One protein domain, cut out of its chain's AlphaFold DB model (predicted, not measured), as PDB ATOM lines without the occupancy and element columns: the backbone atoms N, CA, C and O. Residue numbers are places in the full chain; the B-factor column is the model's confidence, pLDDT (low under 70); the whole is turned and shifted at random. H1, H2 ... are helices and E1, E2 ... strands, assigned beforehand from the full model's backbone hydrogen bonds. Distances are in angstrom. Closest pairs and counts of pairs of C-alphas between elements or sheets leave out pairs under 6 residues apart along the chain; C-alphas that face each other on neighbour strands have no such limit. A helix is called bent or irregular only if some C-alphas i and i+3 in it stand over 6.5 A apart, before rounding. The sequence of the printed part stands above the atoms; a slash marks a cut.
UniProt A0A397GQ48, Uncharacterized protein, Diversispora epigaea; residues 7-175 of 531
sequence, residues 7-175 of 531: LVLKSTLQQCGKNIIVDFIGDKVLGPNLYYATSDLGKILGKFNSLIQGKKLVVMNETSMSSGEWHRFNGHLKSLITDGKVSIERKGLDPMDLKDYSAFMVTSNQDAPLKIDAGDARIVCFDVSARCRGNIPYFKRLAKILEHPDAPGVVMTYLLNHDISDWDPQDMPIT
ATOM      1  N   LEU A   7      47.468 -39.553   9.590       92.06
ATOM      2  CA  LEU A   7      47.237 -40.656  10.518       92.06
ATOM      3  C   LEU A   7      46.262 -40.230  11.624       92.06
ATOM      4  O   LEU A   7      46.545 -39.312  12.390       92.06
ATOM      5  N   VAL A   8      45.117 -40.903  11.718       90.88
ATOM      6  CA  VAL A   8      44.066 -40.627  12.704       90.88
ATOM      7  C   VAL A   8      44.075 -41.698  13.791       90.88
ATOM      8  O   VAL A   8      43.849 -42.873  13.509       90.88
ATOM      9  N   LEU A   9      44.279 -41.279  15.039       90.62
ATOM     10  CA  LEU A   9      44.162 -42.097  16.243       90.62
ATOM     11  C   LEU A   9      42.872 -41.722  16.986       90.62
ATOM     12  O   LEU A   9      42.785 -40.684  17.655       90.62
ATOM     13  N   LYS A  10      41.857 -42.578  16.874       87.62
ATOM     14  CA  LYS A  10      40.601 -42.475  17.623       87.62
ATOM     15  C   LYS A  10      40.680 -43.307  18.902       87.62
ATOM     16  O   LYS A  10      41.472 -44.233  18.999       87.62
ATOM     17  N   SER A  11      39.869 -42.974  19.897       84.75
ATOM     18  CA  SER A  11      39.327 -43.972  20.831       84.75
ATOM     19  C   SER A  11      37.995 -43.460  21.355       84.75
ATOM     20  O   SER A  11      37.896 -42.280  21.687       84.75
ATOM     21  N   THR A  12      36.985 -44.324  21.446       78.94
ATOM     22  CA  THR A  12      35.661 -43.975  22.005       78.94
ATOM     23  C   THR A  12      35.721 -43.591  23.486       78.94
ATOM     24  O   THR A  12      34.873 -42.850  23.978       78.94
ATOM     25  N   LEU A  13      36.739 -44.076  24.201       80.56
ATOM     26  CA  LEU A  13      36.985 -43.799  25.612       80.56
ATOM     27  C   LEU A  13      38.246 -42.943  25.786       80.56
ATOM     28  O   LEU A  13      39.264 -43.172  25.129       80.56
ATOM     29  N   GLN A  14      38.201 -41.983  26.710       80.25
ATOM     30  CA  GLN A  14      39.375 -41.213  27.134       80.25
ATOM     31  C   GLN A  14      40.375 -42.082  27.919       80.25
ATOM     32  O   GLN A  14      40.014 -43.121  28.475       80.25
ATOM     33  N   GLN A  15      41.623 -41.609  28.026       79.88
ATOM     34  CA  GLN A  15      42.717 -42.251  28.781       79.88
ATOM     35  C   GLN A  15      43.189 -43.615  28.221       79.88
ATOM     36  O   GLN A  15      43.814 -44.400  28.931       79.88
ATOM     37  N   CYS A  16      42.980 -43.880  26.924       83.56
ATOM     38  CA  CYS A  16      43.574 -45.027  26.213       83.56
ATOM     39  C   CYS A  16      45.050 -44.816  25.791       83.56
ATOM     40  O   CYS A  16      45.589 -45.610  25.031       83.56
ATOM     41  N   GLY A  17      45.713 -43.746  26.250       81.31
ATOM     42  CA  GLY A  17      47.145 -43.506  26.011       81.31
ATOM     43  C   GLY A  17      47.530 -42.893  24.655       81.31
ATOM     44  O   GLY A  17      48.719 -42.774  24.384       81.31
ATOM     45  N   LYS A  18      46.563 -42.468  23.826       86.69
ATOM     46  CA  LYS A  18      46.791 -41.932  22.464       86.69
ATOM     47  C   LYS A  18      47.881 -40.864  22.375       86.69
ATOM     48  O   LYS A  18      48.703 -40.929  21.473       86.69
ATOM     49  N   ASN A  19      47.890 -39.910  23.302       88.56
ATOM     50  CA  ASN A  19      48.828 -38.793  23.249       88.56
ATOM     51  C   ASN A  19      50.245 -39.219  23.682       88.56
ATOM     52  O   ASN A  19      51.203 -38.705  23.135       88.56
ATOM     53  N   ILE A  20      50.404 -40.253  24.525       90.31
ATOM     54  CA  ILE A  20      51.710 -40.686  25.073       90.31
ATOM     55  C   ILE A  20      52.741 -40.964  23.966       90.31
ATOM     56  O   ILE A  20      53.887 -40.537  24.072       90.31
ATOM     57  N   ILE A  21      52.346 -41.662  22.896       88.44
ATOM     58  CA  ILE A  21      53.239 -41.939  21.757       88.44
ATOM     59  C   ILE A  21      53.507 -40.686  20.910       88.44
ATOM     60  O   ILE A  21      54.595 -40.535  20.361       88.44
ATOM     61  N   VAL A  22      52.531 -39.784  20.817       90.62
ATOM     62  CA  VAL A  22      52.596 -38.574  19.990       90.62
ATOM     63  C   VAL A  22      53.464 -37.507  20.653       90.62
ATOM     64  O   VAL A  22      54.371 -36.991  20.011       90.62
ATOM     65  N   ASP A  23      53.256 -37.266  21.945       91.31
ATOM     66  CA  ASP A  23      54.027 -36.348  22.782       91.31
ATOM     67  C   ASP A  23      55.472 -36.858  22.951       91.31
ATOM     68  O   ASP A  23      56.422 -36.088  22.846       91.31
ATOM     69  N   PHE A  24      55.688 -38.174  23.103       94.06
ATOM     70  CA  PHE A  24      57.045 -38.735  23.133       94.06
ATOM     71  C   PHE A  24      57.793 -38.547  21.801       94.06
ATOM     72  O   PHE A  24      58.927 -38.064  21.793       94.06
ATOM     73  N   ILE A  25      57.177 -38.888  20.662       93.50
ATOM     74  CA  ILE A  25      57.806 -38.679  19.346       93.50
ATOM     75  C   ILE A  25      58.004 -37.179  19.076       93.50
ATOM     76  O   ILE A  25      59.044 -36.774  18.560       93.50
ATOM     77  N   GLY A  26      57.033 -36.354  19.451       93.50
ATOM     78  CA  GLY A  26      57.063 -34.910  19.290       93.50
ATOM     79  C   GLY A  26      58.131 -34.228  20.135       93.50
ATOM     80  O   GLY A  26      59.116 -33.726  19.600       93.50
ATOM     81  N   ASP A  27      57.958 -34.231  21.452       92.06
ATOM     82  CA  ASP A  27      58.770 -33.441  22.379       92.06
ATOM     83  C   ASP A  27      60.143 -34.057  22.655       92.06
ATOM     84  O   ASP A  27      61.092 -33.324  22.935       92.06
ATOM     85  N   LYS A  28      60.271 -35.393  22.602       93.56
ATOM     86  CA  LYS A  28      61.513 -36.095  22.979       93.56
ATOM     87  C   LYS A  28      62.344 -36.569  21.788       93.56
ATOM     88  O   LYS A  28      63.566 -36.504  21.869       93.56
ATOM     89  N   VAL A  29      61.721 -37.037  20.700       94.25
ATOM     90  CA  VAL A  29      62.451 -37.556  19.518       94.25
ATOM     91  C   VAL A  29      62.686 -36.477  18.452       94.25
ATOM     92  O   VAL A  29      63.777 -36.406  17.892       94.25
ATOM     93  N   LEU A  30      61.690 -35.630  18.161       93.94
ATOM     94  CA  LEU A  30      61.789 -34.563  17.152       93.94
ATOM     95  C   LEU A  30      62.174 -33.196  17.745       93.94
ATOM     96  O   LEU A  30      62.873 -32.416  17.093       93.94
ATOM     97  N   GLY A  31      61.719 -32.903  18.962       92.38
ATOM     98  CA  GLY A  31      61.917 -31.634  19.658       92.38
ATOM     99  C   GLY A  31      61.032 -30.481  19.140       92.38
ATOM    100  O   GLY A  31      60.512 -30.522  18.018       92.38
ATOM    101  N   PRO A  32      60.894 -29.392  19.923       88.44
ATOM    102  CA  PRO A  32      59.927 -28.308  19.675       88.44
ATOM    103  C   PRO A  32      60.160 -27.530  18.369       88.44
ATOM    104  O   PRO A  32      59.247 -26.910  17.822       88.44
ATOM    105  N   ASN A  33      61.370 -27.586  17.807       92.31
ATOM    106  CA  ASN A  33      61.660 -26.988  16.503       92.31
ATOM    107  C   ASN A  33      60.927 -27.707  15.357       92.31
ATOM    108  O   ASN A  33      60.472 -27.055  14.411       92.31
ATOM    109  N   LEU A  34      60.781 -29.034  15.454       95.44
ATOM    110  CA  LEU A  34      60.228 -29.909  14.415       95.44
ATOM    111  C   LEU A  34      58.817 -30.431  14.737       95.44
ATOM    112  O   LEU A  34      58.123 -30.883  13.824       95.44
ATOM    113  N   TYR A  35      58.378 -30.342  15.990       96.31
ATOM    114  CA  TYR A  35      57.049 -30.738  16.456       96.31
ATOM    115  C   TYR A  35      56.121 -29.535  16.665       96.31
ATOM    116  O   TYR A  35      56.554 -28.470  17.098       96.31
ATOM    117  N   TYR A  36      54.838 -29.685  16.335       95.50
ATOM    118  CA  TYR A  36      53.794 -28.737  16.721       95.50
ATOM    119  C   TYR A  36      52.470 -29.466  16.948       95.50
ATOM    120  O   TYR A  36      51.977 -30.141  16.044       95.50
ATOM    121  N   ALA A  37      51.870 -29.292  18.124       93.94
ATOM    122  CA  ALA A  37      50.564 -29.841  18.465       93.94
ATOM    123  C   ALA A  37      49.596 -28.734  18.896       93.94
ATOM    124  O   ALA A  37      49.966 -27.822  19.636       93.94
ATOM    125  N   THR A  38      48.339 -28.812  18.457       91.12
ATOM    126  CA  THR A  38      47.283 -27.922  18.954       91.12
ATOM    127  C   THR A  38      45.885 -28.505  18.756       91.12
ATOM    128  O   THR A  38      45.652 -29.304  17.849       91.12
ATOM    129  N   SER A  39      44.945 -28.072  19.594       87.81
ATOM    130  CA  SER A  39      43.503 -28.269  19.414       87.81
ATOM    131  C   SER A  39      42.845 -27.168  18.577       87.81
ATOM    132  O   SER A  39      41.770 -27.374  18.012       87.81
ATOM    133  N   ASP A  40      43.498 -26.011  18.437       86.75
ATOM    134  CA  ASP A  40      43.016 -24.893  17.630       86.75
ATOM    135  C   ASP A  40      43.398 -25.081  16.155       86.75
ATOM    136  O   ASP A  40      44.448 -24.639  15.681       86.75
ATOM    137  N   LEU A  41      42.500 -25.724  15.404       86.00
ATOM    138  CA  LEU A  41      42.622 -25.895  13.954       86.00
ATOM    139  C   LEU A  41      42.750 -24.569  13.185       86.00
ATOM    140  O   LEU A  41      43.260 -24.578  12.063       86.00
ATOM    141  N   GLY A  42      42.364 -23.428  13.765       87.38
ATOM    142  CA  GLY A  42      42.584 -22.106  13.181       87.38
ATOM    143  C   GLY A  42      44.067 -21.762  13.003       87.38
ATOM    144  O   GLY A  42      44.410 -21.069  12.045       87.38
ATOM    145  N   LYS A  43      44.955 -22.311  13.843       90.00
ATOM    146  CA  LYS A  43      46.420 -22.128  13.763       90.00
ATOM    147  C   LYS A  43      47.103 -22.987  12.690       90.00
ATOM    148  O   LYS A  43      48.262 -22.742  12.366       90.00
ATOM    149  N   ILE A  44      46.398 -23.984  12.143       91.81
ATOM    150  CA  ILE A  44      46.890 -24.887  11.085       91.81
ATOM    151  C   ILE A  44      46.211 -24.571   9.744       91.81
ATOM    152  O   ILE A  44      46.879 -24.446   8.722       91.81
ATOM    153  N   LEU A  45      44.878 -24.451   9.748       90.12
ATOM    154  CA  LEU A  45      44.027 -24.377   8.553       90.12
ATOM    155  C   LEU A  45      43.389 -22.995   8.338       90.12
ATOM    156  O   LEU A  45      42.702 -22.789   7.332       90.12
ATOM    157  N   GLY A  46      43.573 -22.064   9.278       89.44
ATOM    158  CA  GLY A  46      43.181 -20.663   9.139       89.44
ATOM    159  C   GLY A  46      44.194 -19.837   8.343       89.44
ATOM    160  O   GLY A  46      45.125 -20.369   7.746       89.44
ATOM    161  N   LYS A  47      43.993 -18.512   8.331       89.69
ATOM    162  CA  LYS A  47      44.824 -17.581   7.554       89.69
ATOM    163  C   LYS A  47      46.258 -17.497   8.093       89.69
ATOM    164  O   LYS A  47      47.203 -17.720   7.355       89.69
ATOM    165  N   PHE A  48      46.418 -17.191   9.381       93.06
ATOM    166  CA  PHE A  48      47.732 -17.048  10.016       93.06
ATOM    167  C   PHE A  48      48.234 -18.409  10.512       93.06
ATOM    168  O   PHE A  48      47.954 -18.817  11.637       93.06
ATOM    169  N   ASN A  49      48.957 -19.113   9.645       93.94
ATOM    170  CA  ASN A  49      49.391 -20.503   9.814       93.94
ATOM    171  C   ASN A  49      50.899 -20.643  10.125       93.94
ATOM    172  O   ASN A  49      51.465 -21.729  10.028       93.94
ATOM    173  N   SER A  50      51.587 -19.568  10.520       94.44
ATOM    174  CA  SER A  50      53.050 -19.568  10.692       94.44
ATOM    175  C   SER A  50      53.613 -20.538  11.740       94.44
ATOM    176  O   SER A  50      54.822 -20.751  11.764       94.44
ATOM    177  N   LEU A  51      52.778 -21.153  12.583       93.69
ATOM    178  CA  LEU A  51      53.207 -22.147  13.577       93.69
ATOM    179  C   LEU A  51      53.548 -23.517  12.961       93.69
ATOM    180  O   LEU A  51      54.401 -24.222  13.499       93.69
ATOM    181  N   ILE A  52      52.979 -23.860  11.795       94.44
ATOM    182  CA  ILE A  52      53.380 -25.063  11.040       94.44
ATOM    183  C   ILE A  52      54.658 -24.856  10.205       94.44
ATOM    184  O   ILE A  52      55.163 -25.798   9.595       94.44
ATOM    185  N   GLN A  53      55.223 -23.643  10.178       94.56
ATOM    186  CA  GLN A  53      56.425 -23.346   9.400       94.56
ATOM    187  C   GLN A  53      57.627 -24.181   9.879       94.56
ATOM    188  O   GLN A  53      57.991 -24.176  11.058       94.56
ATOM    189  N   GLY A  54      58.265 -24.880   8.935       93.00
ATOM    190  CA  GLY A  54      59.470 -25.685   9.174       93.00
ATOM    191  C   GLY A  54      59.245 -26.959   9.999       93.00
ATOM    192  O   GLY A  54      60.218 -27.615  10.363       93.00
ATOM    193  N   LYS A  55      57.993 -27.314  10.304       95.25
ATOM    194  CA  LYS A  55      57.674 -28.485  11.121       95.25
ATOM    195  C   LYS A  55      57.841 -29.783  10.333       95.25
ATOM    196  O   LYS A  55      57.694 -29.832   9.113       95.25
ATOM    197  N   LYS A  56      58.171 -30.853  11.056       94.75
ATOM    198  CA  LYS A  56      58.250 -32.218  10.530       94.75
ATOM    199  C   LYS A  56      57.027 -33.050  10.905       94.75
ATOM    200  O   LYS A  56      56.608 -33.873  10.093       94.75
ATOM    201  N   LEU A  57      56.451 -32.804  12.081       95.75
ATOM    202  CA  LEU A  57      55.212 -33.413  12.556       95.75
ATOM    203  C   LEU A  57      54.267 -32.321  13.070       95.75
ATOM    204  O   LEU A  57      54.635 -31.543  13.948       95.75
ATOM    205  N   VAL A  58      53.049 -32.291  12.525       95.94
ATOM    206  CA  VAL A  58      51.960 -31.403  12.946       95.94
ATOM    207  C   VAL A  58      50.793 -32.248  13.457       95.94
ATOM    208  O   VAL A  58      50.315 -33.147  12.762       95.94
ATOM    209  N   VAL A  59      50.325 -31.953  14.669       94.75
ATOM    210  CA  VAL A  59      49.306 -32.735  15.375       94.75
ATOM    211  C   VAL A  59      48.070 -31.899  15.669       94.75
ATOM    212  O   VAL A  59      48.126 -30.837  16.287       94.75
ATOM    213  N   MET A  60      46.938 -32.447  15.255       92.38
ATOM    214  CA  MET A  60      45.594 -31.957  15.512       92.38
ATOM    215  C   MET A  60      45.035 -32.728  16.713       92.38
ATOM    216  O   MET A  60      44.577 -33.861  16.572       92.38
ATOM    217  N   ASN A  61      45.151 -32.143  17.908       87.81
ATOM    218  CA  ASN A  61      44.878 -32.819  19.178       87.81
ATOM    219  C   ASN A  61      43.480 -32.502  19.726       87.81
ATOM    220  O   ASN A  61      43.067 -31.350  19.774       87.81
ATOM    221  N   GLU A  62      42.749 -33.538  20.128       75.00
ATOM    222  CA  GLU A  62      41.350 -33.506  20.574       75.00
ATOM    223  C   GLU A  62      40.393 -32.754  19.633       75.00
ATOM    224  O   GLU A  62      39.345 -32.260  20.053       75.00
ATOM    225  N   THR A  63      40.728 -32.671  18.340       66.25
ATOM    226  CA  THR A  63      40.012 -31.781  17.429       66.25
ATOM    227  C   THR A  63      38.561 -32.194  17.263       66.25
ATOM    228  O   THR A  63      38.241 -33.329  16.890       66.25
ATOM    229  N   SER A  64      37.704 -31.212  17.519       58.66
ATOM    230  CA  SER A  64      36.268 -31.238  17.326       58.66
ATOM    231  C   SER A  64      35.898 -30.065  16.428       58.66
ATOM    232  O   SER A  64      36.467 -28.981  16.544       58.66
ATOM    233  N   MET A  65      34.988 -30.297  15.490       64.56
ATOM    234  CA  MET A  65      34.495 -29.273  14.572       64.56
ATOM    235  C   MET A  65      33.047 -29.565  14.222       64.56
ATOM    236  O   MET A  65      32.656 -30.724  14.057       64.56
ATOM    237  N   SER A  66      32.256 -28.508  14.063       61.31
ATOM    238  CA  SER A  66      30.926 -28.632  13.479       61.31
ATOM    239  C   SER A  66      31.018 -29.119  12.028       61.31
ATOM    240  O   SER A  66      32.024 -28.939  11.333       61.31
ATOM    241  N   SER A  67      29.932 -29.705  11.522       62.38
ATOM    242  CA  SER A  67      29.849 -30.132  10.120       62.38
ATOM    243  C   SER A  67      30.098 -28.975   9.140       62.38
ATOM    244  O   SER A  67      30.744 -29.173   8.111       62.38
ATOM    245  N   GLY A  68      29.656 -27.756   9.473       62.66
ATOM    246  CA  GLY A  68      29.892 -26.550   8.673       62.66
ATOM    247  C   GLY A  68      31.370 -26.154   8.583       62.66
ATOM    248  O   GLY A  68      31.846 -25.790   7.508       62.66
ATOM    249  N   GLU A  69      32.122 -26.285   9.676       68.31
ATOM    250  CA  GLU A  69      33.566 -26.030   9.683       68.31
ATOM    251  C   GLU A  69      34.324 -27.099   8.897       68.31
ATOM    252  O   GLU A  69      35.171 -26.754   8.072       68.31
ATOM    253  N   TRP A  70      33.951 -28.378   9.032       74.12
ATOM    254  CA  TRP A  70      34.498 -29.435   8.177       74.12
ATOM    255  C   TRP A  70      34.259 -29.160   6.692       74.12
ATOM    256  O   TRP A  70      35.177 -29.310   5.886       74.12
ATOM    257  N   HIS A  71      33.070 -28.685   6.313       71.00
ATOM    258  CA  HIS A  71      32.787 -28.282   4.934       71.00
ATOM    259  C   HIS A  71      33.682 -27.132   4.433       71.00
ATOM    260  O   HIS A  71      34.020 -27.117   3.249       71.00
ATOM    261  N   ARG A  72      34.103 -26.209   5.309       78.06
ATOM    262  CA  ARG A  72      35.043 -25.123   4.980       78.06
ATOM    263  C   ARG A  72      36.492 -25.607   4.879       78.06
ATOM    264  O   ARG A  72      37.196 -25.223   3.950       78.06
ATOM    265  N   PHE A  73      36.951 -26.414   5.835       82.62
ATOM    266  CA  PHE A  73      38.374 -26.719   6.008       82.62
ATOM    267  C   PHE A  73      38.847 -28.010   5.324       82.62
ATOM    268  O   PHE A  73      40.035 -28.112   5.023       82.62
ATOM    269  N   ASN A  74      37.960 -28.961   5.002       83.81
ATOM    270  CA  ASN A  74      38.326 -30.247   4.378       83.81
ATOM    271  C   ASN A  74      39.140 -30.082   3.077       83.81
ATOM    272  O   ASN A  74      40.109 -30.803   2.857       83.81
ATOM    273  N   GLY A  75      38.792 -29.103   2.233       86.88
ATOM    274  CA  GLY A  75      39.543 -28.807   1.007       86.88
ATOM    275  C   GLY A  75      40.960 -28.288   1.276       86.88
ATOM    276  O   GLY A  75      41.912 -28.758   0.654       86.88
ATOM    277  N   HIS A  76      41.110 -27.377   2.245       89.12
ATOM    278  CA  HIS A  76      42.415 -26.833   2.632       89.12
ATOM    279  C   HIS A  76      43.291 -27.906   3.290       89.12
ATOM    280  O   HIS A  76      44.434 -28.077   2.882       89.12
ATOM    281  N   LEU A  77      42.745 -28.699   4.220       90.69
ATOM    282  CA  LEU A  77      43.458 -29.819   4.843       90.69
ATOM    283  C   LEU A  77      43.954 -30.829   3.796       90.69
ATOM    284  O   LEU A  77      45.085 -31.297   3.879       90.69
ATOM    285  N   LYS A  78      43.140 -31.139   2.780       89.88
ATOM    286  CA  LYS A  78      43.515 -32.085   1.718       89.88
ATOM    287  C   LYS A  78      44.679 -31.592   0.857       89.88
ATOM    288  O   LYS A  78      45.575 -32.391   0.599       89.88
ATOM    289  N   SER A  79      44.694 -30.308   0.490       91.38
ATOM    290  CA  SER A  79      45.842 -29.644  -0.157       91.38
ATOM    291  C   SER A  79      47.065 -29.625   0.769       91.38
ATOM    292  O   SER A  79      48.143 -30.086   0.391       91.38
ATOM    293  N   LEU A  80      46.885 -29.219   2.031       92.88
ATOM    294  CA  LEU A  80      47.950 -29.171   3.032       92.88
ATOM    295  C   LEU A  80      48.590 -30.547   3.285       92.88
ATOM    296  O   LEU A  80      49.776 -30.617   3.587       92.88
ATOM    297  N   ILE A  81      47.867 -31.653   3.094       92.44
ATOM    298  CA  ILE A  81      48.429 -33.010   3.136       92.44
ATOM    299  C   ILE A  81      49.208 -33.345   1.850       92.44
ATOM    300  O   ILE A  81      50.333 -33.842   1.938       92.44
ATOM    301  N   THR A  82      48.653 -33.104   0.656       90.81
ATOM    302  CA  THR A  82      49.241 -33.579  -0.615       90.81
ATOM    303  C   THR A  82      50.397 -32.740  -1.142       90.81
ATOM    304  O   THR A  82      51.309 -33.272  -1.791       90.81
ATOM    305  N   ASP A  83      50.353 -31.433  -0.905       92.38
ATOM    306  CA  ASP A  83      51.072 -30.490  -1.751       92.38
ATOM    307  C   ASP A  83      52.520 -30.315  -1.285       92.38
ATOM    308  O   ASP A  83      52.829 -30.298  -0.094       92.38
ATOM    309  N   GLY A  84      53.448 -30.214  -2.243       91.88
ATOM    310  CA  GLY A  84      54.886 -30.068  -1.970       91.88
ATOM    311  C   GLY A  84      55.303 -28.657  -1.541       91.88
ATOM    312  O   GLY A  84      56.494 -28.392  -1.364       91.88
ATOM    313  N   LYS A  85      54.335 -27.748  -1.410       93.69
ATOM    314  CA  LYS A  85      54.492 -26.378  -0.937       93.69
ATOM    315  C   LYS A  85      53.356 -26.022   0.016       93.69
ATOM    316  O   LYS A  85      52.268 -26.575  -0.101       93.69
ATOM    317  N   VAL A  86      53.607 -25.050   0.882       94.75
ATOM    318  CA  VAL A  86      52.604 -24.374   1.706       94.75
ATOM    319  C   VAL A  86      52.854 -22.868   1.637       94.75
ATOM    320  O   VAL A  86      54.009 -22.436   1.677       94.75
ATOM    321  N   SER A  87      51.790 -22.074   1.518       94.88
ATOM    322  CA  SER A  87      51.888 -20.621   1.673       94.88
ATOM    323  C   SER A  87      51.755 -20.290   3.157       94.88
ATOM    324  O   SER A  87      50.781 -20.693   3.798       94.88
ATOM    325  N   ILE A  88      52.761 -19.623   3.717       96.12
ATOM    326  CA  ILE A  88      52.804 -19.226   5.123       96.12
ATOM    327  C   ILE A  88      52.478 -17.741   5.241       96.12
ATOM    328  O   ILE A  88      53.251 -16.903   4.776       96.12
ATOM    329  N   GLU A  89      51.383 -17.413   5.927       95.81
ATOM    330  CA  GLU A  89      51.068 -16.035   6.308       95.81
ATOM    331  C   GLU A  89      51.461 -15.763   7.764       95.81
ATOM    332  O   GLU A  89      51.058 -16.472   8.694       95.81
ATOM    333  N   ARG A  90      52.213 -14.681   7.973       93.81
ATOM    334  CA  ARG A  90      52.541 -14.127   9.292       93.81
ATOM    335  C   ARG A  90      51.754 -12.832   9.496       93.81
ATOM    336  O   ARG A  90      51.559 -12.062   8.561       93.81
ATOM    337  N   LYS A  91      51.292 -12.564  10.719       92.81
ATOM    338  CA  LYS A  91      50.510 -11.351  11.010       92.81
ATOM    339  C   LYS A  91      51.368 -10.098  10.775       92.81
ATOM    340  O   LYS A  91      52.382  -9.925  11.439       92.81
ATOM    341  N   GLY A  92      50.937  -9.229   9.858       92.12
ATOM    342  CA  GLY A  92      51.640  -7.981   9.523       92.12
ATOM    343  C   GLY A  92      52.801  -8.125   8.530       92.12
ATOM    344  O   GLY A  92      53.552  -7.171   8.366       92.12
ATOM    345  N   LEU A  93      52.949  -9.281   7.875       93.62
ATOM    346  CA  LEU A  93      53.945  -9.533   6.828       93.62
ATOM    347  C   LEU A  93      53.271 -10.170   5.605       93.62
ATOM    348  O   LEU A  93      52.204 -10.775   5.730       93.62
ATOM    349  N   ASP A  94      53.907 -10.065   4.440       94.31
ATOM    350  CA  ASP A  94      53.410 -10.687   3.212       94.31
ATOM    351  C   ASP A  94      53.488 -12.233   3.262       94.31
ATOM    352  O   ASP A  94      54.391 -12.787   3.903       94.31
ATOM    353  N   PRO A  95      52.572 -12.953   2.581       94.44
ATOM    354  CA  PRO A  95      52.629 -14.410   2.447       94.44
ATOM    355  C   PRO A  95      53.910 -14.900   1.755       94.44
ATOM    356  O   PRO A  95      54.366 -14.302   0.779       94.44
ATOM    357  N   MET A  96      54.452 -16.038   2.201       95.62
ATOM    358  CA  MET A  96      55.607 -16.690   1.565       95.62
ATOM    359  C   MET A  96      55.353 -18.165   1.232       95.62
ATOM    360  O   MET A  96      54.986 -18.961   2.092       95.62
ATOM    361  N   ASP A  97      55.628 -18.550  -0.014       95.44
ATOM    362  CA  ASP A  97      55.542 -19.938  -0.478       95.44
ATOM    363  C   ASP A  97      56.810 -20.724  -0.122       95.44
ATOM    364  O   ASP A  97      57.877 -20.527  -0.711       95.44
ATOM    365  N   LEU A  98      56.685 -21.683   0.794       94.81
ATOM    366  CA  LEU A  98      57.774 -22.560   1.225       94.81
ATOM    367  C   LEU A  98      57.553 -23.992   0.732       94.81
ATOM    368  O   LEU A  98      56.423 -24.406   0.487       94.81
ATOM    369  N   LYS A  99      58.631 -24.775   0.593       95.25
ATOM    370  CA  LYS A  99      58.518 -26.229   0.382       95.25
ATOM    371  C   LYS A  99      58.067 -26.886   1.682       95.25
ATOM    372  O   LYS A  99      58.637 -26.585   2.728       95.25
ATOM    373  N   ASP A 100      57.109 -27.803   1.602       93.94
ATOM    374  CA  ASP A 100      56.602 -28.515   2.778       93.94
ATOM    375  C   ASP A 100      57.008 -29.997   2.788       93.94
ATOM    376  O   ASP A 100      57.017 -30.684   1.764       93.94
ATOM    377  N   TYR A 101      57.330 -30.479   3.986       94.00
ATOM    378  CA  TYR A 101      57.761 -31.841   4.293       94.00
ATOM    379  C   TYR A 101      57.070 -32.413   5.547       94.00
ATOM    380  O   TYR A 101      57.461 -33.494   6.014       94.00
ATOM    381  N   SER A 102      56.058 -31.707   6.066       94.81
ATOM    382  CA  SER A 102      55.258 -32.069   7.237       94.81
ATOM    383  C   SER A 102      54.552 -33.417   7.070       94.81
ATOM    384  O   SER A 102      54.002 -33.727   6.010       94.81
ATOM    385  N   ALA A 103      54.553 -34.208   8.140       94.31
ATOM    386  CA  ALA A 103      53.598 -35.280   8.389       94.31
ATOM    387  C   ALA A 103      52.455 -34.746   9.268       94.31
ATOM    388  O   ALA A 103      52.691 -33.887  10.120       94.31
ATOM    389  N   PHE A 104      51.243 -35.274   9.090       94.19
ATOM    390  CA  PHE A 104      50.065 -34.855   9.852       94.19
ATOM    391  C   PHE A 104      49.484 -36.012  10.665       94.19
ATOM    392  O   PHE A 104      49.326 -37.124  10.156       94.19
ATOM    393  N   MET A 105      49.120 -35.731  11.915       94.00
ATOM    394  CA  MET A 105      48.384 -36.655  12.780       94.00
ATOM    395  C   MET A 105      47.145 -35.992  13.379       94.00
ATOM    396  O   MET A 105      47.121 -34.781  13.592       94.00
ATOM    397  N   VAL A 106      46.133 -36.802  13.687       91.75
ATOM    398  CA  VAL A 106      44.944 -36.409  14.451       91.75
ATOM    399  C   VAL A 106      44.801 -37.345  15.644       91.75
ATOM    400  O   VAL A 106      44.750 -38.558  15.459       91.75
ATOM    401  N   THR A 107      44.667 -36.806  16.849       90.94
ATOM    402  CA  THR A 107      44.223 -37.549  18.037       90.94
ATOM    403  C   THR A 107      42.844 -37.037  18.425       90.94
ATOM    404  O   THR A 107      42.658 -35.840  18.609       90.94
ATOM    405  N   SER A 108      41.831 -37.902  18.537       86.31
ATOM    406  CA  SER A 108      40.483 -37.444  18.918       86.31
ATOM    407  C   SER A 108      39.676 -38.510  19.650       86.31
ATOM    408  O   SER A 108      39.882 -39.713  19.472       86.31
ATOM    409  N   ASN A 109      38.763 -38.069  20.516       83.06
ATOM    410  CA  ASN A 109      37.774 -38.924  21.182       83.06
ATOM    411  C   ASN A 109      36.448 -38.997  20.399       83.06
ATOM    412  O   ASN A 109      35.558 -39.757  20.769       83.06
ATOM    413  N   GLN A 110      36.285 -38.182  19.350       77.12
ATOM    414  CA  GLN A 110      35.014 -38.043  18.640       77.12
ATOM    415  C   GLN A 110      34.776 -39.144  17.604       77.12
ATOM    416  O   GLN A 110      35.701 -39.777  17.091       77.12
ATOM    417  N   ASP A 111      33.499 -39.363  17.286       67.00
ATOM    418  CA  ASP A 111      33.092 -40.499  16.465       67.00
ATOM    419  C   ASP A 111      33.441 -40.323  14.973       67.00
ATOM    420  O   ASP A 111      33.771 -41.308  14.310       67.00
ATOM    421  N   ALA A 112      33.468 -39.069  14.500       68.31
ATOM    422  CA  ALA A 112      33.842 -38.634  13.151       68.31
ATOM    423  C   ALA A 112      34.905 -37.503  13.209       68.31
ATOM    424  O   ALA A 112      34.563 -36.327  13.085       68.31
ATOM    425  N   PRO A 113      36.194 -37.829  13.436       70.06
ATOM    426  CA  PRO A 113      37.236 -36.841  13.756       70.06
ATOM    427  C   PRO A 113      37.822 -36.093  12.546       70.06
ATOM    428  O   PRO A 113      38.498 -35.087  12.726       70.06
ATOM    429  N   LEU A 114      37.574 -36.581  11.327       82.06
ATOM    430  CA  LEU A 114      37.846 -35.924  10.044       82.06
ATOM    431  C   LEU A 114      36.656 -36.181   9.115       82.06
ATOM    432  O   LEU A 114      35.983 -37.208   9.250       82.06
ATOM    433  N   LYS A 115      36.464 -35.329   8.099       84.44
ATOM    434  CA  LYS A 115      35.650 -35.717   6.943       84.44
ATOM    435  C   LYS A 115      36.442 -36.655   6.022       84.44
ATOM    436  O   LYS A 115      37.465 -36.261   5.463       84.44
ATOM    437  N   ILE A 116      35.949 -37.876   5.837       85.62
ATOM    438  CA  ILE A 116      36.539 -38.891   4.958       85.62
ATOM    439  C   ILE A 116      35.581 -39.100   3.789       85.62
ATOM    440  O   ILE A 116      34.457 -39.563   3.965       85.62
ATOM    441  N   ASP A 117      36.019 -38.722   2.591       82.62
ATOM    442  CA  ASP A 117      35.246 -38.949   1.372       82.62
ATOM    443  C   ASP A 117      35.520 -40.375   0.848       82.62
ATOM    444  O   ASP A 117      36.581 -40.954   1.102       82.62
ATOM    445  N   ALA A 118      34.562 -40.942   0.114       79.19
ATOM    446  CA  ALA A 118      34.712 -42.226  -0.571       79.19
ATOM    447  C   ALA A 118      35.981 -42.247  -1.453       79.19
ATOM    448  O   ALA A 118      36.271 -41.274  -2.151       79.19
ATOM    449  N   GLY A 119      36.745 -43.342  -1.402       78.44
ATOM    450  CA  GLY A 119      38.000 -43.509  -2.146       78.44
ATOM    451  C   GLY A 119      39.209 -42.698  -1.649       78.44
ATOM    452  O   GLY A 119      40.221 -42.653  -2.347       78.44
ATOM    453  N   ASP A 120      39.165 -42.040  -0.481       83.19
ATOM    454  CA  ASP A 120      40.293 -41.206  -0.035       83.19
ATOM    455  C   ASP A 120      41.502 -42.026   0.467       83.19
ATOM    456  O   ASP A 120      41.556 -42.484   1.615       83.19
ATOM    457  N   ALA A 121      42.507 -42.185  -0.395       83.94
ATOM    458  CA  ALA A 121      43.746 -42.912  -0.108       83.94
ATOM    459  C   ALA A 121      44.681 -42.215   0.905       83.94
ATOM    460  O   ALA A 121      45.605 -42.841   1.413       83.94
ATOM    461  N   ARG A 122      44.458 -40.936   1.250       87.81
ATOM    462  CA  ARG A 122      45.389 -40.167   2.107       87.81
ATOM    463  C   ARG A 122      45.231 -40.448   3.597       87.81
ATOM    464  O   ARG A 122      46.144 -40.161   4.365       87.81
ATOM    465  N   ILE A 123      44.057 -40.918   4.014       89.19
ATOM    466  CA  ILE A 123      43.668 -40.998   5.425       89.19
ATOM    467  C   ILE A 123      43.788 -42.443   5.913       89.19
ATOM    468  O   ILE A 123      43.138 -43.334   5.360       89.19
ATOM    469  N   VAL A 124      44.572 -42.666   6.969       89.12
ATOM    470  CA  VAL A 124      44.616 -43.926   7.733       89.12
ATOM    471  C   VAL A 124      43.968 -43.698   9.094       89.12
ATOM    472  O   VAL A 124      44.178 -42.658   9.715       89.12
ATOM    473  N   CYS A 125      43.181 -44.663   9.567       89.00
ATOM    474  CA  CYS A 125      42.423 -44.543  10.809       89.00
ATOM    475  C   CYS A 125      42.620 -45.765  11.708       89.00
ATOM    476  O   CYS A 125      42.267 -46.870  11.307       89.00
ATOM    477  N   PHE A 126      43.104 -45.579  12.932       88.69
ATOM    478  CA  PHE A 126      43.166 -46.636  13.941       88.69
ATOM    479  C   PHE A 126      42.295 -46.279  15.143       88.69
ATOM    480  O   PHE A 126      42.367 -45.162  15.661       88.69
ATOM    481  N   ASP A 127      41.506 -47.249  15.605       88.12
ATOM    482  CA  ASP A 127      40.809 -47.164  16.885       88.12
ATOM    483  C   ASP A 127      41.708 -47.761  17.976       88.12
ATOM    484  O   ASP A 127      42.146 -48.911  17.895       88.12
ATOM    485  N   VAL A 128      42.062 -46.946  18.966       87.81
ATOM    486  CA  VAL A 128      43.075 -47.266  19.974       87.81
ATOM    487  C   VAL A 128      42.414 -47.970  21.153       87.81
ATOM    488  O   VAL A 128      41.661 -47.375  21.929       87.81
ATOM    489  N   SER A 129      42.720 -49.263  21.270       86.38
ATOM    490  CA  SER A 129      42.106 -50.186  22.225       86.38
ATOM    491  C   SER A 129      42.132 -49.683  23.670       86.38
ATOM    492  O   SER A 129      43.163 -49.270  24.202       86.38
ATOM    493  N   ALA A 130      41.001 -49.844  24.359       87.44
ATOM    494  CA  ALA A 130      40.880 -49.576  25.786       87.44
ATOM    495  C   ALA A 130      41.565 -50.627  26.689       87.44
ATOM    496  O   ALA A 130      41.494 -50.487  27.907       87.44
ATOM    497  N   ARG A 131      42.260 -51.646  26.142       90.12
ATOM    498  CA  ARG A 131      42.904 -52.749  26.897       90.12
ATOM    499  C   ARG A 131      43.775 -52.285  28.077       90.12
ATOM    500  O   ARG A 131      43.836 -52.969  29.094       90.12
ATOM    501  N   CYS A 132      44.454 -51.146  27.947       86.69
ATOM    502  CA  CYS A 132      45.326 -50.596  28.994       86.69
ATOM    503  C   CYS A 132      44.655 -49.518  29.866       86.69
ATOM    504  O   CYS A 132      45.274 -49.049  30.819       86.69
ATOM    505  N   ARG A 133      43.412 -49.109  29.574       89.56
ATOM    506  CA  ARG A 133      42.702 -48.043  30.300       89.56
ATOM    507  C   ARG A 133      42.572 -48.407  31.785       89.56
ATOM    508  O   ARG A 133      42.183 -49.517  32.125       89.56
ATOM    509  N   GLY A 134      42.931 -47.481  32.674       88.06
ATOM    510  CA  GLY A 134      42.941 -47.715  34.126       88.06
ATOM    511  C   GLY A 134      44.093 -48.591  34.651       88.06
ATOM    512  O   GLY A 134      44.256 -48.702  35.863       88.06
ATOM    513  N   ASN A 135      44.943 -49.168  33.791       90.81
ATOM    514  CA  ASN A 135      46.094 -49.970  34.213       90.81
ATOM    515  C   ASN A 135      47.262 -49.066  34.661       90.81
ATOM    516  O   ASN A 135      48.265 -48.892  33.965       90.81
ATOM    517  N   ILE A 136      47.119 -48.473  35.850       91.25
ATOM    518  CA  ILE A 136      48.119 -47.590  36.468       91.25
ATOM    519  C   ILE A 136      49.510 -48.264  36.561       91.25
ATOM    520  O   ILE A 136      50.492 -47.595  36.237       91.25
ATOM    521  N   PRO A 137      49.656 -49.558  36.932       94.62
ATOM    522  CA  PRO A 137      50.960 -50.226  36.933       94.62
ATOM    523  C   PRO A 137      51.626 -50.302  35.552       94.62
ATOM    524  O   PRO A 137      52.841 -50.141  35.466       94.62
ATOM    525  N   TYR A 138      50.859 -50.527  34.478       93.50
ATOM    526  CA  TYR A 138      51.373 -50.495  33.105       93.50
ATOM    527  C   TYR A 138      51.872 -49.095  32.734       93.50
ATOM    528  O   TYR A 138      53.033 -48.947  32.356       93.50
ATOM    529  N   PHE A 139      51.044 -48.060  32.917       92.00
ATOM    530  CA  PHE A 139      51.431 -46.694  32.553       92.00
ATOM    531  C   PHE A 139      52.606 -46.163  33.385       92.00
ATOM    532  O   PHE A 139      53.467 -45.495  32.827       92.00
ATOM    533  N   LYS A 140      52.723 -46.524  34.673       92.88
ATOM    534  CA  LYS A 140      53.901 -46.183  35.492       92.88
ATOM    535  C   LYS A 140      55.194 -46.839  34.993       92.88
ATOM    536  O   LYS A 140      56.244 -46.206  35.049       92.88
ATOM    537  N   ARG A 141      55.140 -48.083  34.495       95.88
ATOM    538  CA  ARG A 141      56.311 -48.724  33.863       95.88
ATOM    539  C   ARG A 141      56.652 -48.073  32.526       95.88
ATOM    540  O   ARG A 141      57.821 -47.808  32.280       95.88
ATOM    541  N   LEU A 142      55.644 -47.789  31.698       93.81
ATOM    542  CA  LEU A 142      55.831 -47.136  30.403       93.81
ATOM    543  C   LEU A 142      56.438 -45.734  30.560       93.81
ATOM    544  O   LEU A 142      57.429 -45.442  29.902       93.81
ATOM    545  N   ALA A 143      55.910 -44.912  31.473       92.00
ATOM    546  CA  ALA A 143      56.448 -43.586  31.777       92.00
ATOM    547  C   ALA A 143      57.934 -43.658  32.157       92.00
ATOM    548  O   ALA A 143      58.753 -43.050  31.479       92.00
ATOM    549  N   LYS A 144      58.311 -44.522  33.115       94.62
ATOM    550  CA  LYS A 144      59.718 -44.713  33.516       94.62
ATOM    551  C   LYS A 144      60.643 -45.116  32.351       94.62
ATOM    552  O   LYS A 144      61.820 -44.765  32.364       94.62
ATOM    553  N   ILE A 145      60.145 -45.869  31.365       94.25
ATOM    554  CA  ILE A 145      60.920 -46.247  30.171       94.25
ATOM    555  C   ILE A 145      61.078 -45.047  29.225       94.25
ATOM    556  O   ILE A 145      62.177 -44.803  28.741       94.25
ATOM    557  N   LEU A 146      60.009 -44.281  28.986       93.38
ATOM    558  CA  LEU A 146      60.016 -43.110  28.094       93.38
ATOM    559  C   LEU A 146      60.722 -41.880  28.701       93.38
ATOM    560  O   LEU A 146      61.198 -41.020  27.966       93.38
ATOM    561  N   GLU A 147      60.810 -41.803  30.028       93.00
ATOM    562  CA  GLU A 147      61.554 -40.787  30.789       93.00
ATOM    563  C   GLU A 147      63.071 -41.053  30.831       93.00
ATOM    564  O   GLU A 147      63.830 -40.186  31.265       93.00
ATOM    565  N   HIS A 148      63.539 -42.230  30.396       94.94
ATOM    566  CA  HIS A 148      64.966 -42.555  30.408       94.94
ATOM    567  C   HIS A 148      65.736 -41.689  29.389       94.94
ATOM    568  O   HIS A 148      65.322 -41.647  28.229       94.94
ATOM    569  N   PRO A 149      66.873 -41.052  29.750       93.50
ATOM    570  CA  PRO A 149      67.588 -40.126  28.861       93.50
ATOM    571  C   PRO A 149      67.943 -40.708  27.485       93.50
ATOM    572  O   PRO A 149      67.836 -40.013  26.477       93.50
ATOM    573  N   ASP A 150      68.300 -41.993  27.432       95.06
ATOM    574  CA  ASP A 150      68.662 -42.672  26.181       95.06
ATOM    575  C   ASP A 150      67.453 -43.088  25.324       95.06
ATOM    576  O   ASP A 150      67.620 -43.382  24.140       95.06
ATOM    577  N   ALA A 151      66.234 -43.145  25.879       95.19
ATOM    578  CA  ALA A 151      65.072 -43.712  25.187       95.19
ATOM    579  C   ALA A 151      64.742 -43.019  23.848       95.19
ATOM    580  O   ALA A 151      64.475 -43.734  22.876       95.19
ATOM    581  N   PRO A 152      64.816 -41.677  23.717       94.94
ATOM    582  CA  PRO A 152      64.619 -41.019  22.429       94.94
ATOM    583  C   PRO A 152      65.727 -41.357  21.426       94.94
ATOM    584  O   PRO A 152      65.440 -41.563  20.250       94.94
ATOM    585  N   GLY A 153      66.976 -41.488  21.890       95.44
ATOM    586  CA  GLY A 153      68.113 -41.905  21.066       95.44
ATOM    587  C   GLY A 153      67.982 -43.345  20.565       95.44
ATOM    588  O   GLY A 153      68.216 -43.607  19.385       95.44
ATOM    589  N   VAL A 154      67.530 -44.268  21.420       95.69
ATOM    590  CA  VAL A 154      67.243 -45.666  21.056       95.69
ATOM    591  C   VAL A 154      66.110 -45.746  20.030       95.69
ATOM    592  O   VAL A 154      66.263 -46.409  19.004       95.69
ATOM    593  N   VAL A 155      65.000 -45.032  20.251       94.38
ATOM    594  CA  VAL A 155      63.860 -45.025  19.318       94.38
ATOM    595  C   VAL A 155      64.226 -44.356  17.990       94.38
ATOM    596  O   VAL A 155      63.902 -44.898  16.935       94.38
ATOM    597  N   MET A 156      64.965 -43.243  18.004       94.81
ATOM    598  CA  MET A 156      65.462 -42.607  16.778       94.81
ATOM    599  C   MET A 156      66.423 -43.528  16.015       94.81
ATOM    600  O   MET A 156      66.318 -43.651  14.799       94.81
ATOM    601  N   THR A 157      67.313 -44.234  16.719       96.56
ATOM    602  CA  THR A 157      68.226 -45.214  16.111       96.56
ATOM    603  C   THR A 157      67.458 -46.373  15.479       96.56
ATOM    604  O   THR A 157      67.784 -46.774  14.365       96.56
ATOM    605  N   TYR A 158      66.408 -46.883  16.130       95.75
ATOM    606  CA  TYR A 158      65.532 -47.899  15.543       95.75
ATOM    607  C   TYR A 158      64.838 -47.385  14.270       95.75
ATOM    608  O   TYR A 158      64.903 -48.037  13.233       95.75
ATOM    609  N   LEU A 159      64.230 -46.194  14.322       92.94
ATOM    610  CA  LEU A 159      63.499 -45.609  13.191       92.94
ATOM    611  C   LEU A 159      64.403 -45.258  11.997       92.94
ATOM    612  O   LEU A 159      63.980 -45.415  10.857       92.94
ATOM    613  N   LEU A 160      65.641 -44.811  12.237       93.00
ATOM    614  CA  LEU A 160      66.613 -44.501  11.178       93.00
ATOM    615  C   LEU A 160      67.221 -45.746  10.512       93.00
ATOM    616  O   LEU A 160      67.695 -45.644   9.384       93.00
ATOM    617  N   ASN A 161      67.216 -46.898  11.191       95.50
ATOM    618  CA  ASN A 161      67.704 -48.176  10.655       95.50
ATOM    619  C   ASN A 161      66.566 -49.109  10.194       95.50
ATOM    620  O   ASN A 161      66.825 -50.255   9.829       95.50
ATOM    621  N   HIS A 162      65.312 -48.651  10.222       93.00
ATOM    622  CA  HIS A 162      64.180 -49.419   9.717       93.00
ATOM    623  C   HIS A 162      64.134 -49.328   8.187       93.00
ATOM    624  O   HIS A 162      64.019 -48.233   7.633       93.00
ATOM    625  N   ASP A 163      64.233 -50.470   7.504       92.50
ATOM    626  CA  ASP A 163      64.146 -50.505   6.045       92.50
ATOM    627  C   ASP A 163      62.711 -50.212   5.590       92.50
ATOM    628  O   ASP A 163      61.754 -50.860   6.014       92.50
ATOM    629  N   ILE A 164      62.582 -49.204   4.732       91.00
ATOM    630  CA  ILE A 164      61.326 -48.732   4.140       91.00
ATOM    631  C   ILE A 164      61.420 -48.689   2.608       91.00
ATOM    632  O   ILE A 164      60.651 -47.982   1.963       91.00
ATOM    633  N   SER A 165      62.373 -49.418   2.015       89.88
ATOM    634  CA  SER A 165      62.612 -49.434   0.562       89.88
ATOM    635  C   SER A 165      61.407 -49.945  -0.234       89.88
ATOM    636  O   SER A 165      61.123 -49.418  -1.308       89.88
ATOM    637  N   ASP A 166      60.666 -50.906   0.327       88.94
ATOM    638  CA  ASP A 166      59.446 -51.484  -0.255       88.94
ATOM    639  C   ASP A 166      58.149 -50.770   0.201       88.94
ATOM    640  O   ASP A 166      57.048 -51.208  -0.133       88.94
ATOM    641  N   TRP A 167      58.236 -49.682   0.981       86.19
ATOM    642  CA  TRP A 167      57.061 -48.996   1.536       86.19
ATOM    643  C   TRP A 167      56.565 -47.847   0.646       86.19
ATOM    644  O   TRP A 167      57.192 -46.786   0.569       86.19
ATOM    645  N   ASP A 168      55.383 -48.012   0.042       83.69
ATOM    646  CA  ASP A 168      54.664 -46.911  -0.608       83.69
ATOM    647  C   ASP A 168      53.725 -46.194   0.392       83.69
ATOM    648  O   ASP A 168      52.750 -46.790   0.855       83.69
ATOM    649  N   PRO A 169      53.924 -44.894   0.694       77.50
ATOM    650  CA  PRO A 169      52.989 -44.103   1.499       77.50
ATOM    651  C   PRO A 169      51.618 -43.852   0.836       77.50
ATOM    652  O   PRO A 169      50.813 -43.091   1.381       77.50
ATOM    653  N   GLN A 170      51.349 -44.389  -0.356       77.50
ATOM    654  CA  GLN A 170      50.032 -44.396  -1.004       77.50
ATOM    655  C   GLN A 170      49.311 -45.751  -0.909       77.50
ATOM    656  O   GLN A 170      48.087 -45.763  -1.055       77.50
ATOM    657  N   ASP A 171      50.007 -46.854  -0.602       84.19
ATOM    658  CA  ASP A 171      49.380 -48.162  -0.350       84.19
ATOM    659  C   ASP A 171      48.861 -48.232   1.095       84.19
ATOM    660  O   ASP A 171      49.465 -48.803   2.005       84.19
ATOM    661  N   MET A 172      47.763 -47.514   1.335       82.81
ATOM    662  CA  MET A 172      47.251 -47.266   2.678       82.81
ATOM    663  C   MET A 172      46.145 -48.248   3.086       82.81
ATOM    664  O   MET A 172      45.115 -48.327   2.408       82.81
ATOM    665  N   PRO A 173      46.279 -48.934   4.242       83.00
ATOM    666  CA  PRO A 173      45.354 -49.985   4.643       83.00
ATOM    667  C   PRO A 173      43.940 -49.449   4.886       83.00
ATOM    668  O   PRO A 173      43.721 -48.452   5.585       83.00
ATOM    669  N   ILE A 174      42.956 -50.166   4.346       82.69
ATOM    670  CA  ILE A 174      41.535 -49.929   4.603       82.69
ATOM    671  C   ILE A 174      41.198 -50.583   5.942       82.69
ATOM    672  O   ILE A 174      41.037 -51.796   6.045       82.69
ATOM    673  N   THR A 175      41.141 -49.775   6.997       85.75
ATOM    674  CA  THR A 175      40.801 -50.244   8.341       85.75
ATOM    675  C   THR A 175      39.293 -50.220   8.567       85.75
ATOM    676  O   THR A 175      38.590 -49.352   8.045       85.75
TER     677      THR A 175
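Overview. This is residues 7 to 175 of the 531 residues of an uncharacterized protein of Diversispora epigaea (UniProt A0A397GQ48). A twisted wall of five parallel strands, in the order E2, E3, E6, E1, E7, has H1 packed along one face; beyond H1, H4 and H5 make a loose corner at one end of the domain. At the other end are the short H2, the kinked H3 and a small hairpin, E4 and E5. After H5 a tail folds back toward E7, and residues 157 to 168 stand free. The printed part has 169 residues with five named helices and seven named strands, in the order E1 H1 E2 H2 E3 H3 E4 E5 E6 E7 H4 H5, a mixed class. It is compact, with a radius of gyration of the C-alphas of 17.1 A and spans of 50 by 37 by 33 A.

Along the chain. The large sheet holds E2, residues 35 to 38; E3, 57 to 61, 12.3 A long; E6, 103 to 108, 17.0 A; E1, 7 to 10, from C-alpha 7 at (47.237, -40.656, 10.518); and E7, 123 to 127, 13.3 A. E4 is residues 85 to 88 and E5 96 to 99. H1 is residues 18 to 30, 17.5 A; H2 42 to 45; H3 67 to 82, 22.4 A; H4 136 to 146, 15.2 A; H5 151 to 160, 14.1 A, ending at C-alpha 160 (66.613, -44.501, 11.178). H3 is irregular, with C-alphas 72 and 75 7.0 A apart, and has a kink of 41 degrees near residue 74.

Arrangement. The large sheet is twisted, its C-alphas up to 4.4 A off the best plane; E2 and E7 are its edge strands. Within hydrogen-bond range are N 59 and O 36, 2.8 A, between E3 and E2; N 58 and O 103, 2.9 A, between E3 and E6; N 9 and O 106, 2.8 A, between E1 and E6; and N 8 and O 124, 2.8 A, between E1 and E7. H1 is on this sheet, making two layers, helix on one face, at a height over the sheet of 8.9 A. It lies over E3 and E6 and runs only just along the strands, at 28 degrees to E3 on the local plane. E1, H1 and E2 form a split strand-helix-strand unit, two parallel strands joined through a helix, with E3 and E6 between them; E2, H2 and E3 form a unit of neighbours. Both crossovers are right-handed. With residues 24 to 29 alone H1 touches H5, about perpendicular at 83 degrees; the closest C-alphas, of Val 29 and Pro 152, are 5.0 A apart. H1 and H4 are close but not clearly touching, the closest C-alphas, of Phe 24 and Leu 146, 7.3 A apart, at a shallow tilt of 14 degrees, the same way. H2 and H3 only graze the sheet; they only just touch, with 3 pairs of C-alphas within 8 A, the closest those of Leu 45 and His 76, 6.6 A. The antiparallel hairpin of E4 and E5 has N 88 and O 96 at 2.8 A. Every O i to N i+4 pair is within hydrogen-bond range in H4 and H5, against 7 of 9 in H1 and 10 of 12 in H3; H2 is too short for such a pair.

Size, cuts and confidence. The two C-alphas farthest apart, of Asp 94 and Pro 137, are 52.0 A apart. The printed part has no cut. The links H2 to E3, 11 residues, and E6 to E7, 14 residues, are long. The mean pLDDT of the printed part is 88.5; residues 63 to 69 and 111 to 112 are under 70.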